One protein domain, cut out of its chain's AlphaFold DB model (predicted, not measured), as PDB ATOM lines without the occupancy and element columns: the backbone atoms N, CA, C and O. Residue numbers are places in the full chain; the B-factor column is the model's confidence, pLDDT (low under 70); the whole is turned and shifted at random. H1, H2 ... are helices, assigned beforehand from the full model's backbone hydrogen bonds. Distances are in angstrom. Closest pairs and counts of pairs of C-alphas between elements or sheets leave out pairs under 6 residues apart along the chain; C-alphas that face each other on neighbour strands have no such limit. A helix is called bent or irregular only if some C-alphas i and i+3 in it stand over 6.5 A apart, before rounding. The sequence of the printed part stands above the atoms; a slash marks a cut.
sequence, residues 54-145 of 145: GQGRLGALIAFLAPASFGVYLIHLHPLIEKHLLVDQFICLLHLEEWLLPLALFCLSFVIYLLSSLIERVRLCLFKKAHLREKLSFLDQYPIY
ATOM      1  N   GLY A  54     266.590 243.557 330.241       58.28
ATOM      2  CA  GLY A  54     265.847 243.328 328.996       58.28
ATOM      3  C   GLY A  54     266.691 242.977 327.766       58.28
ATOM      4  O   GLY A  54     266.158 242.932 326.667       58.28
ATOM      5  N   GLN A  55     267.991 242.724 327.927       57.72
ATOM      6  CA  GLN A  55     268.928 242.437 326.834       57.72
ATOM      7  C   GLN A  55     269.366 240.961 326.773       57.72
ATOM      8  O   GLN A  55     270.166 240.586 325.921       57.72
ATOM      9  N   GLY A  56     268.851 240.102 327.662       71.06
ATOM     10  CA  GLY A  56     269.179 238.673 327.690       71.06
ATOM     11  C   GLY A  56     268.141 237.770 327.010       71.06
ATOM     12  O   GLY A  56     266.980 238.139 326.836       71.06
ATOM     13  N   ARG A  57     268.535 236.516 326.730       73.94
ATOM     14  CA  ARG A  57     267.657 235.433 326.226       73.94
ATOM     15  C   ARG A  57     266.364 235.268 327.041       73.94
ATOM     16  O   ARG A  57     265.321 234.956 326.479       73.94
ATOM     17  N   LEU A  58     266.421 235.527 328.350       76.94
ATOM     18  CA  LEU A  58     265.268 235.459 329.253       76.94
ATOM     19  C   LEU A  58     264.207 236.526 328.950       76.94
ATOM     20  O   LEU A  58     263.022 236.216 328.966       76.94
ATOM     21  N   GLY A  59     264.609 237.758 328.623       78.06
ATOM     22  CA  GLY A  59     263.666 238.826 328.274       78.06
ATOM     23  C   GLY A  59     262.903 238.516 326.985       78.06
ATOM     24  O   GLY A  59     261.687 238.684 326.933       78.06
ATOM     25  N   ALA A  60     263.599 237.974 325.980       74.75
ATOM     26  CA  ALA A  60     262.985 237.538 324.727       74.75
ATOM     27  C   ALA A  60     261.988 236.384 324.935       74.75
ATOM     28  O   ALA A  60     260.901 236.403 324.359       74.75
ATOM     29  N   LEU A  61     262.325 235.411 325.792       78.50
ATOM     30  CA  LEU A  61     261.409 234.326 326.155       78.50
ATOM     31  C   LEU A  61     260.162 234.853 326.867       78.50
ATOM     32  O   LEU A  61     259.058 234.481 326.491       78.50
ATOM     33  N   ILE A  62     260.312 235.749 327.845       80.25
ATOM     34  CA  ILE A  62     259.170 236.328 328.568       80.25
ATOM     35  C   ILE A  62     258.278 237.133 327.618       80.25
ATOM     36  O   ILE A  62     257.063 236.971 327.653       80.25
ATOM     37  N   ALA A  63     258.857 237.941 326.727       75.00
ATOM     38  CA  ALA A  63     258.096 238.704 325.736       75.00
ATOM     39  C   ALA A  63     257.344 237.805 324.738       75.00
ATOM     40  O   ALA A  63     256.258 238.158 324.288       75.00
ATOM     41  N   PHE A  64     257.902 236.638 324.406       72.75
ATOM     42  CA  PHE A  64     257.248 235.649 323.551       72.75
ATOM     43  C   PHE A  64     256.144 234.871 324.285       72.75
ATOM     44  O   PHE A  64     255.079 234.624 323.722       72.75
ATOM     45  N   LEU A  65     256.385 234.498 325.546       77.75
ATOM     46  CA  LEU A  65     255.470 233.695 326.360       77.75
ATOM     47  C   LEU A  65     254.322 234.527 326.947       77.75
ATOM     48  O   LEU A  65     253.232 233.994 327.125       77.75
ATOM     49  N   ALA A  66     254.519 235.818 327.229       77.38
ATOM     50  CA  ALA A  66     253.509 236.659 327.876       77.38
ATOM     51  C   ALA A  66     252.182 236.755 327.088       77.38
ATOM     52  O   ALA A  66     251.133 236.516 327.694       77.38
ATOM     53  N   PRO A  67     252.173 237.011 325.761       69.56
ATOM     54  CA  PRO A  67     250.943 236.978 324.969       69.56
ATOM     55  C   PRO A  67     250.294 235.589 324.945       69.56
ATOM     56  O   PRO A  67     249.074 235.480 325.036       69.56
ATOM     57  N   ALA A  68     251.102 234.525 324.867       73.75
ATOM     58  CA  ALA A  68     250.610 233.149 324.849       73.75
ATOM     59  C   ALA A  68     249.934 232.768 326.175       73.75
ATOM     60  O   ALA A  68     248.829 232.234 326.165       73.75
ATOM     61  N   SER A  69     250.548 233.105 327.312       75.62
ATOM     62  CA  SER A  69     249.976 232.880 328.645       75.62
ATOM     63  C   SER A  69     248.664 233.642 328.845       75.62
ATOM     64  O   SER A  69     247.726 233.112 329.436       75.62
ATOM     65  N   PHE A  70     248.560 234.859 328.304       73.12
ATOM     66  CA  PHE A  70     247.308 235.615 328.306       73.12
ATOM     67  C   PHE A  70     246.234 234.974 327.408       73.12
ATOM     68  O   PHE A  70     245.070 234.895 327.800       73.12
ATOM     69  N   GLY A  71     246.616 234.457 326.236       70.81
ATOM     70  CA  GLY A  71     245.722 233.706 325.349       70.81
ATOM     71  C   GLY A  71     245.147 232.448 326.008       70.81
ATOM     72  O   GLY A  71     243.935 232.248 325.975       70.81
ATOM     73  N   VAL A  72     245.989 231.650 326.682       72.50
ATOM     74  CA  VAL A  72     245.561 230.477 327.477       72.50
ATOM     75  C   VAL A  72     244.523 230.884 328.521       72.50
ATOM     76  O   VAL A  72     243.479 230.248 328.638       72.50
ATOM     77  N   TYR A  73     244.798 231.953 329.272       73.75
ATOM     78  CA  TYR A  73     243.917 232.433 330.334       73.75
ATOM     79  C   TYR A  73     242.533 232.831 329.808       73.75
ATOM     80  O   TYR A  73     241.520 232.432 330.378       73.75
ATOM     81  N   LEU A  74     242.474 233.555 328.685       71.62
ATOM     82  CA  LEU A  74     241.208 233.933 328.048       71.62
ATOM     83  C   LEU A  74     240.419 232.723 327.539       71.62
ATOM     84  O   LEU A  74     239.200 232.689 327.673       71.62
ATOM     85  N   ILE A  75     241.111 231.741 326.957       68.69
ATOM     86  CA  ILE A  75     240.510 230.485 326.494       68.69
ATOM     87  C   ILE A  75     239.924 229.721 327.688       68.69
ATOM     88  O   ILE A  75     238.793 229.250 327.619       68.69
ATOM     89  N   HIS A  76     240.659 229.646 328.798       69.19
ATOM     90  CA  HIS A  76     240.221 228.944 330.001       69.19
ATOM     91  C   HIS A  76     239.020 229.614 330.687       69.19
ATOM     92  O   HIS A  76     238.124 228.921 331.153       69.19
ATOM     93  N   LEU A  77     238.961 230.949 330.700       69.62
ATOM     94  CA  LEU A  77     237.831 231.709 331.251       69.62
ATOM     95  C   LEU A  77     236.601 231.752 330.345       69.62
ATOM     96  O   LEU A  77     235.549 232.239 330.761       69.62
ATOM     97  N   HIS A  78     236.721 231.314 329.092       71.19
ATOM     98  CA  HIS A  78     235.606 231.366 328.171       71.19
ATOM     99  C   HIS A  78     234.568 230.299 328.569       71.19
ATOM    100  O   HIS A  78     234.849 229.106 328.435       71.19
ATOM    101  N   PRO A  79     233.339 230.674 328.979       65.38
ATOM    102  CA  PRO A  79     232.372 229.733 329.557       65.38
ATOM    103  C   PRO A  79     231.941 228.617 328.589       65.38
ATOM    104  O   PRO A  79     231.513 227.549 329.023       65.38
ATOM    105  N   LEU A  80     232.074 228.827 327.269       61.09
ATOM    106  CA  LEU A  80     231.855 227.761 326.277       61.09
ATOM    107  C   LEU A  80     232.948 226.682 326.315       61.09
ATOM    108  O   LEU A  80     232.646 225.515 326.094       61.09
ATOM    109  N   ILE A  81     234.197 227.057 326.598       64.75
ATOM    110  CA  ILE A  81     235.345 226.140 326.616       64.75
ATOM    111  C   ILE A  81     235.353 225.349 327.918       64.75
ATOM    112  O   ILE A  81     235.484 224.130 327.885       64.75
ATOM    113  N   GLU A  82     235.107 226.014 329.046       62.69
ATOM    114  CA  GLU A  82     234.909 225.353 330.337       62.69
ATOM    115  C   GLU A  82     233.856 224.245 330.241       62.69
ATOM    116  O   GLU A  82     234.158 223.076 330.476       62.69
ATOM    117  N   LYS A  83     232.646 224.581 329.784       61.78
ATOM    118  CA  LYS A  83     231.520 223.642 329.804       61.78
ATOM    119  C   LYS A  83     231.574 222.530 328.754       61.78
ATOM    120  O   LYS A  83     230.967 221.495 328.988       61.78
ATOM    121  N   HIS A  84     232.232 222.732 327.607       61.69
ATOM    122  CA  HIS A  84     232.194 221.765 326.493       61.69
ATOM    123  C   HIS A  84     233.530 221.062 326.216       61.69
ATOM    124  O   HIS A  84     233.530 220.018 325.570       61.69
ATOM    125  N   LEU A  85     234.664 221.623 326.652       60.72
ATOM    126  CA  LEU A  85     236.000 221.080 326.367       60.72
ATOM    127  C   LEU A  85     236.765 220.638 327.620       60.72
ATOM    128  O   LEU A  85     237.685 219.839 327.485       60.72
ATOM    129  N   LEU A  86     236.441 221.157 328.809       62.81
ATOM    130  CA  LEU A  86     237.192 220.861 330.038       62.81
ATOM    131  C   LEU A  86     236.439 219.903 330.976       62.81
ATOM    132  O   LEU A  86     237.075 219.082 331.636       62.81
ATOM    133  N   VAL A  87     235.106 219.971 331.010       55.09
ATOM    134  CA  VAL A  87     234.273 219.029 331.775       55.09
ATOM    135  C   VAL A  87     234.390 217.622 331.158       55.09
ATOM    136  O   VAL A  87     234.358 217.456 329.942       55.09
ATOM    137  N   ASP A  88     234.606 216.622 332.012       62.12
ATOM    138  CA  ASP A  88     234.738 215.180 331.733       62.12
ATOM    139  C   ASP A  88     235.983 214.681 330.969       62.12
ATOM    140  O   ASP A  88     236.390 213.533 331.155       62.12
ATOM    141  N   GLN A  89     236.671 215.521 330.187       68.69
ATOM    142  CA  GLN A  89     237.850 215.105 329.396       68.69
ATOM    143  C   GLN A  89     239.040 214.636 330.255       68.69
ATOM    144  O   GLN A  89     239.865 213.837 329.810       68.69
ATOM    145  N   PHE A  90     239.128 215.101 331.504       70.06
ATOM    146  CA  PHE A  90     240.234 214.781 332.414       70.06
ATOM    147  C   PHE A  90     239.895 213.728 333.467       70.06
ATOM    148  O   PHE A  90     240.744 213.411 334.295       70.06
ATOM    149  N   ILE A  91     238.706 213.118 333.412       70.56
ATOM    150  CA  ILE A  91     238.329 212.021 334.321       70.56
ATOM    151  C   ILE A  91     239.277 210.820 334.160       70.56
ATOM    152  O   ILE A  91     239.547 210.099 335.118       70.56
ATOM    153  N   CYS A  92     239.867 210.637 332.973       69.44
ATOM    154  CA  CYS A  92     240.894 209.620 332.739       69.44
ATOM    155  C   CYS A  92     242.129 209.809 333.645       69.44
ATOM    156  O   CYS A  92     242.714 208.823 334.087       69.44
ATOM    157  N   LEU A  93     242.480 211.054 334.007       74.94
ATOM    158  CA  LEU A  93     243.613 211.323 334.900       74.94
ATOM    159  C   LEU A  93     243.368 210.830 336.334       74.94
ATOM    160  O   LEU A  93     244.334 210.527 337.025       74.94
ATOM    161  N   LEU A  94     242.111 210.685 336.765       74.69
ATOM    162  CA  LEU A  94     241.765 210.185 338.104       74.69
ATOM    163  C   LEU A  94     242.080 208.691 338.291       74.69
ATOM    164  O   LEU A  94     242.107 208.218 339.422       74.69
ATOM    165  N   HIS A  95     242.319 207.952 337.202       81.00
ATOM    166  CA  HIS A  95     242.657 206.525 337.240       81.00
ATOM    167  C   HIS A  95     244.171 206.260 337.221       81.00
ATOM    168  O   HIS A  95     244.585 205.101 337.251       81.00
ATOM    169  N   LEU A  96     245.003 207.304 337.128       82.50
ATOM    170  CA  LEU A  96     246.458 207.155 337.166       82.50
ATOM    171  C   LEU A  96     246.952 206.963 338.603       82.50
ATOM    172  O   LEU A  96     246.390 207.499 339.553       82.50
ATOM    173  N   GLU A  97     248.062 206.240 338.741       87.00
ATOM    174  CA  GLU A  97     248.758 206.096 340.019       87.00
ATOM    175  C   GLU A  97     249.225 207.463 340.551       87.00
ATOM    176  O   GLU A  97     249.668 208.329 339.788       87.00
ATOM    177  N   GLU A  98     249.175 207.642 341.874       82.94
ATOM    178  CA  GLU A  98     249.440 208.923 342.551       82.94
ATOM    179  C   GLU A  98     250.810 209.529 342.202       82.94
ATOM    180  O   GLU A  98     250.954 210.749 342.140       82.94
ATOM    181  N   TRP A  99     251.817 208.695 341.923       87.25
ATOM    182  CA  TRP A  99     253.158 209.157 341.548       87.25
ATOM    183  C   TRP A  99     253.259 209.614 340.084       87.25
ATOM    184  O   TRP A  99     254.108 210.448 339.760       87.25
ATOM    185  N   LEU A 100     252.404 209.093 339.199       86.88
ATOM    186  CA  LEU A 100     252.384 209.432 337.774       86.88
ATOM    187  C   LEU A 100     251.491 210.650 337.496       86.88
ATOM    188  O   LEU A 100     251.699 211.365 336.512       86.88
ATOM    189  N   LEU A 101     250.532 210.920 338.385       85.75
ATOM    190  CA  LEU A 101     249.587 212.027 338.273       85.75
ATOM    191  C   LEU A 101     250.270 213.404 338.097       85.75
ATOM    192  O   LEU A 101     249.892 214.116 337.162       85.75
ATOM    193  N   PRO A 102     251.302 213.796 338.876       85.75
ATOM    194  CA  PRO A 102     251.971 215.085 338.690       85.75
ATOM    195  C   PRO A 102     252.648 215.209 337.321       85.75
ATOM    196  O   PRO A 102     252.598 216.268 336.695       85.75
ATOM    197  N   LEU A 103     253.253 214.120 336.833       87.69
ATOM    198  CA  LEU A 103     253.908 214.089 335.526       87.69
ATOM    199  C   LEU A 103     252.878 214.227 334.400       87.69
ATOM    200  O   LEU A 103     253.065 215.030 333.485       87.69
ATOM    201  N   ALA A 104     251.770 213.492 334.492       85.38
ATOM    202  CA  ALA A 104     250.678 213.563 333.530       85.38
ATOM    203  C   ALA A 104     250.053 214.969 333.481       85.38
ATOM    204  O   ALA A 104     249.867 215.517 332.392       85.38
ATOM    205  N   LEU A 105     249.804 215.589 334.640       84.88
ATOM    206  CA  LEU A 105     249.294 216.961 334.740       84.88
ATOM    207  C   LEU A 105     250.256 217.985 334.135       84.88
ATOM    208  O   LEU A 105     249.821 218.919 333.455       84.88
ATOM    209  N   PHE A 106     251.561 217.805 334.345       85.19
ATOM    210  CA  PHE A 106     252.581 218.658 333.747       85.19
ATOM    211  C   PHE A 106     252.597 218.531 332.218       85.19
ATOM    212  O   PHE A 106     252.534 219.543 331.517       85.19
ATOM    213  N   CYS A 107     252.618 217.302 331.691       86.31
ATOM    214  CA  CYS A 107     252.564 217.046 330.251       86.31
ATOM    215  C   CYS A 107     251.294 217.619 329.616       86.31
ATOM    216  O   CYS A 107     251.367 218.292 328.589       86.31
ATOM    217  N   LEU A 108     250.138 217.404 330.241       83.06
ATOM    218  CA  LEU A 108     248.866 217.931 329.763       83.06
ATOM    219  C   LEU A 108     248.867 219.465 329.743       83.06
ATOM    220  O   LEU A 108     248.514 220.074 328.732       83.06
ATOM    221  N   SER A 109     249.317 220.089 330.833       80.94
ATOM    222  CA  SER A 109     249.432 221.547 330.935       80.94
ATOM    223  C   SER A 109     250.355 222.108 329.852       80.94
ATOM    224  O   SER A 109     250.043 223.126 329.233       80.94
ATOM    225  N   PHE A 110     251.458 221.415 329.561       83.44
ATOM    226  CA  PHE A 110     252.375 221.777 328.484       83.44
ATOM    227  C   PHE A 110     251.720 221.683 327.095       83.44
ATOM    228  O   PHE A 110     251.886 222.589 326.274       83.44
ATOM    229  N   VAL A 111     250.927 220.639 326.834       83.69
ATOM    230  CA  VAL A 111     250.171 220.483 325.578       83.69
ATOM    231  C   VAL A 111     249.132 221.594 325.415       83.69
ATOM    232  O   VAL A 111     249.087 222.242 324.369       83.69
ATOM    233  N   ILE A 112     248.337 221.868 326.453       79.12
ATOM    234  CA  ILE A 112     247.337 222.948 326.441       79.12
ATOM    235  C   ILE A 112     248.014 224.299 326.192       79.12
ATOM    236  O   ILE A 112     247.523 225.111 325.400       79.12
ATOM    237  N   TYR A 113     249.167 224.527 326.824       80.31
ATOM    238  CA  TYR A 113     249.956 225.735 326.627       80.31
ATOM    239  C   TYR A 113     250.420 225.891 325.172       80.31
ATOM    240  O   TYR A 113     250.257 226.962 324.583       80.31
ATOM    241  N   LEU A 114     250.945 224.823 324.561       83.31
ATOM    242  CA  LEU A 114     251.363 224.826 323.155       83.31
ATOM    243  C   LEU A 114     250.197 225.114 322.203       83.31
ATOM    244  O   LEU A 114     250.334 225.955 321.310       83.31
ATOM    245  N   LEU A 115     249.052 224.459 322.404       81.44
ATOM    246  CA  LEU A 115     247.855 224.666 321.584       81.44
ATOM    247  C   LEU A 115     247.341 226.105 321.694       81.44
ATOM    248  O   LEU A 115     247.085 226.759 320.684       81.44
ATOM    249  N   SER A 116     247.262 226.631 322.913       75.75
ATOM    250  CA  SER A 116     246.819 228.005 323.156       75.75
ATOM    251  C   SER A 116     247.790 229.033 322.573       75.75
ATOM    252  O   SER A 116     247.365 230.020 321.972       75.75
ATOM    253  N   SER A 117     249.099 228.782 322.669       77.94
ATOM    254  CA  SER A 117     250.130 229.606 322.028       77.94
ATOM    255  C   SER A 117     249.988 229.605 320.501       77.94
ATOM    256  O   SER A 117     250.114 230.650 319.857       77.94
ATOM    257  N   LEU A 118     249.657 228.460 319.896       82.56
ATOM    258  CA  LEU A 118     249.395 228.371 318.459       82.56
ATOM    259  C   LEU A 118     248.163 229.193 318.053       82.56
ATOM    260  O   LEU A 118     248.239 229.957 317.089       82.56
ATOM    261  N   ILE A 119     247.062 229.085 318.802       81.44
ATOM    262  CA  ILE A 119     245.836 229.870 318.577       81.44
ATOM    263  C   ILE A 119     246.140 231.371 318.667       81.44
ATOM    264  O   ILE A 119     245.749 232.139 317.785       81.44
ATOM    265  N   GLU A 120     246.906 231.785 319.676       81.38
ATOM    266  CA  GLU A 120     247.323 233.176 319.848       81.38
ATOM    267  C   GLU A 120     248.161 233.674 318.660       81.38
ATOM    268  O   GLU A 120     247.943 234.773 318.142       81.38
ATOM    269  N   ARG A 121     249.081 232.849 318.150       79.50
ATOM    270  CA  ARG A 121     249.860 233.184 316.947       79.50
ATOM    271  C   ARG A 121     248.973 233.346 315.714       79.50
ATOM    272  O   ARG A 121     249.185 234.285 314.945       79.50
ATOM    273  N   VAL A 122     247.981 232.471 315.529       82.56
ATOM    274  CA  VAL A 122     247.006 232.580 314.431       82.56
ATOM    275  C   VAL A 122     246.213 233.879 314.553       82.56
ATOM    276  O   VAL A 122     246.105 234.615 313.570       82.56
ATOM    277  N   ARG A 123     245.748 234.215 315.761       82.12
ATOM    278  CA  ARG A 123     245.059 235.474 316.062       82.12
ATOM    279  C   ARG A 123     245.910 236.679 315.663       82.12
ATOM    280  O   ARG A 123     245.465 237.509 314.872       82.12
ATOM    281  N   LEU A 124     247.159 236.748 316.125       77.88
ATOM    282  CA  LEU A 124     248.084 237.836 315.786       77.88
ATOM    283  C   LEU A 124     248.355 237.927 314.274       77.88
ATOM    284  O   LEU A 124     248.435 239.028 313.727       77.88
ATOM    285  N   CYS A 125     248.471 236.793 313.578       80.88
ATOM    286  CA  CYS A 125     248.615 236.759 312.121       80.88
ATOM    287  C   CYS A 125     247.366 237.270 311.392       80.88
ATOM    288  O   CYS A 125     247.505 238.025 310.429       80.88
ATOM    289  N   LEU A 126     246.167 236.897 311.846       81.69
ATOM    290  CA  LEU A 126     244.901 237.391 311.300       81.69
ATOM    291  C   LEU A 126     244.775 238.905 311.486       81.69
ATOM    292  O   LEU A 126     244.501 239.606 310.517       81.69
ATOM    293  N   PHE A 127     245.072 239.427 312.680       78.31
ATOM    294  CA  PHE A 127     245.047 240.871 312.944       78.31
ATOM    295  C   PHE A 127     246.040 241.655 312.080       78.31
ATOM    296  O   PHE A 127     245.708 242.742 311.604       78.31
ATOM    297  N   LYS A 128     247.238 241.101 311.838       76.56
ATOM    298  CA  LYS A 128     248.222 241.698 310.921       76.56
ATOM    299  C   LYS A 128     247.728 241.698 309.474       76.56
ATOM    300  O   LYS A 128     247.821 242.725 308.814       76.56
ATOM    301  N   LYS A 129     247.185 240.573 308.993       77.38
ATOM    302  CA  LYS A 129     246.662 240.453 307.621       77.38
ATOM    303  C   LYS A 129     245.409 241.299 307.383       77.38
ATOM    304  O   LYS A 129     245.216 241.786 306.279       77.38
ATOM    305  N   ALA A 130     244.581 241.497 308.404       72.81
ATOM    306  CA  ALA A 130     243.346 242.268 308.308       72.81
ATOM    307  C   ALA A 130     243.553 243.799 308.343       72.81
ATOM    308  O   ALA A 130     242.560 244.523 308.371       72.81
ATOM    309  N   HIS A 131     244.799 244.305 308.393       63.25
ATOM    310  CA  HIS A 131     245.122 245.741 308.517       63.25
ATOM    311  C   HIS A 131     244.365 246.464 309.653       63.25
ATOM    312  O   HIS A 131     244.241 247.686 309.677       63.25
ATOM    313  N   LEU A 132     243.883 245.727 310.662       59.25
ATOM    314  CA  LEU A 132     243.109 246.300 311.767       59.25
ATOM    315  C   LEU A 132     243.940 247.287 312.592       59.25
ATOM    316  O   LEU A 132     243.391 248.228 313.151       59.25
ATOM    317  N   ARG A 133     245.269 247.135 312.598       56.06
ATOM    318  CA  ARG A 133     246.191 248.095 313.218       56.06
ATOM    319  C   ARG A 133     246.139 249.486 312.563       56.06
ATOM    320  O   ARG A 133     246.313 250.464 313.275       56.06
ATOM    321  N   GLU A 134     245.861 249.587 311.261       60.09
ATOM    322  CA  GLU A 134     245.666 250.881 310.578       60.09
ATOM    323  C   GLU A 134     244.268 251.459 310.811       60.09
ATOM    324  O   GLU A 134     244.109 252.673 310.831       60.09
ATOM    325  N   LYS A 135     243.251 250.615 311.027       57.34
ATOM    326  CA  LYS A 135     241.895 251.090 311.356       57.34
ATOM    327  C   LYS A 135     241.724 251.486 312.827       57.34
ATOM    328  O   LYS A 135     240.877 252.323 313.117       57.34
ATOM    329  N   LEU A 136     242.500 250.907 313.747       57.84
ATOM    330  CA  LEU A 136     242.436 251.220 315.182       57.84
ATOM    331  C   LEU A 136     243.386 252.342 315.631       57.84
ATOM    332  O   LEU A 136     243.205 252.840 316.737       57.84
ATOM    333  N   SER A 137     244.330 252.801 314.800       54.97
ATOM    334  CA  SER A 137     245.152 253.989 315.118       54.97
ATOM    335  C   SER A 137     244.318 255.269 315.273       54.97
ATOM    336  O   SER A 137     244.757 256.218 315.911       54.97
ATOM    337  N   PHE A 138     243.088 255.268 314.748       64.31
ATOM    338  CA  PHE A 138     242.081 256.298 314.993       64.31
ATOM    339  C   PHE A 138     241.646 256.384 316.470       64.31
ATOM    340  O   PHE A 138     241.304 257.463 316.944       64.31
ATOM    341  N   LEU A 139     241.675 255.273 317.219       61.06
ATOM    342  CA  LEU A 139     241.298 255.243 318.641       61.06
ATOM    343  C   LEU A 139     242.445 255.669 319.568       61.06
ATOM    344  O   LEU A 139     242.181 256.272 320.602       61.06
ATOM    345  N   ASP A 140     243.701 255.435 319.174       60.06
ATOM    346  CA  ASP A 140     244.888 255.924 319.901       60.06
ATOM    347  C   ASP A 140     245.029 257.459 319.839       60.06
ATOM    348  O   ASP A 140     245.826 258.052 320.566       60.06
ATOM    349  N   GLN A 141     244.257 258.119 318.971       59.09
ATOM    350  CA  GLN A 141     244.276 259.569 318.781       59.09
ATOM    351  C   GLN A 141     243.401 260.328 319.792       59.09
ATOM    352  O   GLN A 141     243.480 261.555 319.865       59.09
ATOM    353  N   TYR A 142     242.598 259.620 320.594       51.94
ATOM    354  CA  TYR A 142     241.840 260.219 321.687       51.94
ATOM    355  C   TYR A 142     242.643 260.140 322.992       51.94
ATOM    356  O   TYR A 142     242.836 259.042 323.518       51.94
ATOM    357  N   PRO A 143     243.101 261.277 323.552       48.47
ATOM    358  CA  PRO A 143     243.660 261.287 324.893       48.47
ATOM    359  C   PRO A 143     242.557 260.858 325.862       48.47
ATOM    360  O   PRO A 143     241.532 261.524 326.004       48.47
ATOM    361  N   ILE A 144     242.760 259.707 326.494       49.81
ATOM    362  CA  ILE A 144     241.975 259.279 327.647       49.81
ATOM    363  C   ILE A 144     242.370 260.241 328.777       49.81
ATOM    364  O   ILE A 144     243.460 260.115 329.335       49.81
ATOM    365  N   TYR A 145     241.536 261.261 328.999       43.66
ATOM    366  CA  TYR A 145     241.615 262.175 330.142       43.66
ATOM    367  C   TYR A 145     241.190 261.476 331.434       43.66
ATOM    368  O   TYR A 145     240.235 260.667 331.375       43.66
TER     369      TYR A 145
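What this domain is: This is residues 54 to 145 of the 145 residues of an uncharacterized protein of Streptococcus parasuis (UniProt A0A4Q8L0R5). One long helix, H4, is crossed by the bent helix H1, whose arm H1b packs on residues 112 to 121 of H4, while residues 55 to 61 stick out at the far end of arm H1a. Past the crossing, the chain makes a wide, open loop through H2 and H3 back to the first residue of H4, and beyond the other end of H4 the small H5 and a tail stick out. The printed part has 92 residues, with five named helices in the order H1, H2, H3, H4, H5 and no named strand; its class is all helix. It is only just loose, close to extended, with a radius of gyration of the C-alphas of 18.4 A, and only just elongated, with spans of 57 by 37 by 30 A.

How they stand to each other: Start at H1, residues 57 to 77, assigned as one helix by its hydrogen bonds but bent: C-alphas 64 and 67 are 6.6 A apart. Its arms, H1a at residues 57 to 64 and H1b at residues 67 to 77, stand at a steep tilt of 42 degrees. Next comes H2, residues 79 to 86, close to H1b but not clearly touching it; their closest C-alphas, of His 76 and Glu 82, are 6.4 A apart, and their lines are about perpendicular at 86 degrees. H3, residues 91 to 95, is apart from H2. H4, residues 101 to 129, touches H1b with residues 112 to 121 alone; the closest C-alphas, of Ala 68 and Ser 117, are 4.6 A apart, and the lines are only just about perpendicular, at 71 degrees. H3 is close to H4 but not clearly touching it, with the closest C-alphas, of Leu 93 and Leu 101, 6.9 A apart. H5, residues 132 to 136, is likewise close to H4 but not clearly touching it; the closest C-alphas, of Phe 127 and Arg 133, are 7.3 A apart. H1a and H4 are apart. In H1a, H1b, H2, H4 and H5 every O i to N i+4 pair is within hydrogen-bond range; in H3 it is 0 of 1, beside 2 of 2 O i to N i+3 pairs.

Where its parts are: Find C-alpha 57 at (267.657, 235.433, 326.226), where H1a begins its 10.7 A; H1b then spans 15.5 A and H2 10.1 A. H2 is neither bent nor irregular, but only just: C-alphas 83 and 86 are 6.3 A apart. From C-alpha 101 at (249.587, 212.027, 338.273), H4 runs 41.9 A to C-alpha 129 at (246.662, 240.453, 307.621).

The domain as a whole: The C-alphas of Glu 97 and Gln 141 are the two farthest apart, at 57.7 A. The printed part has no cut, and its four links between helices are tight. Mean pLDDT of the printed part is 72.4; look for values under 70 in, among them, residues 79 to 89 and 131 to 145.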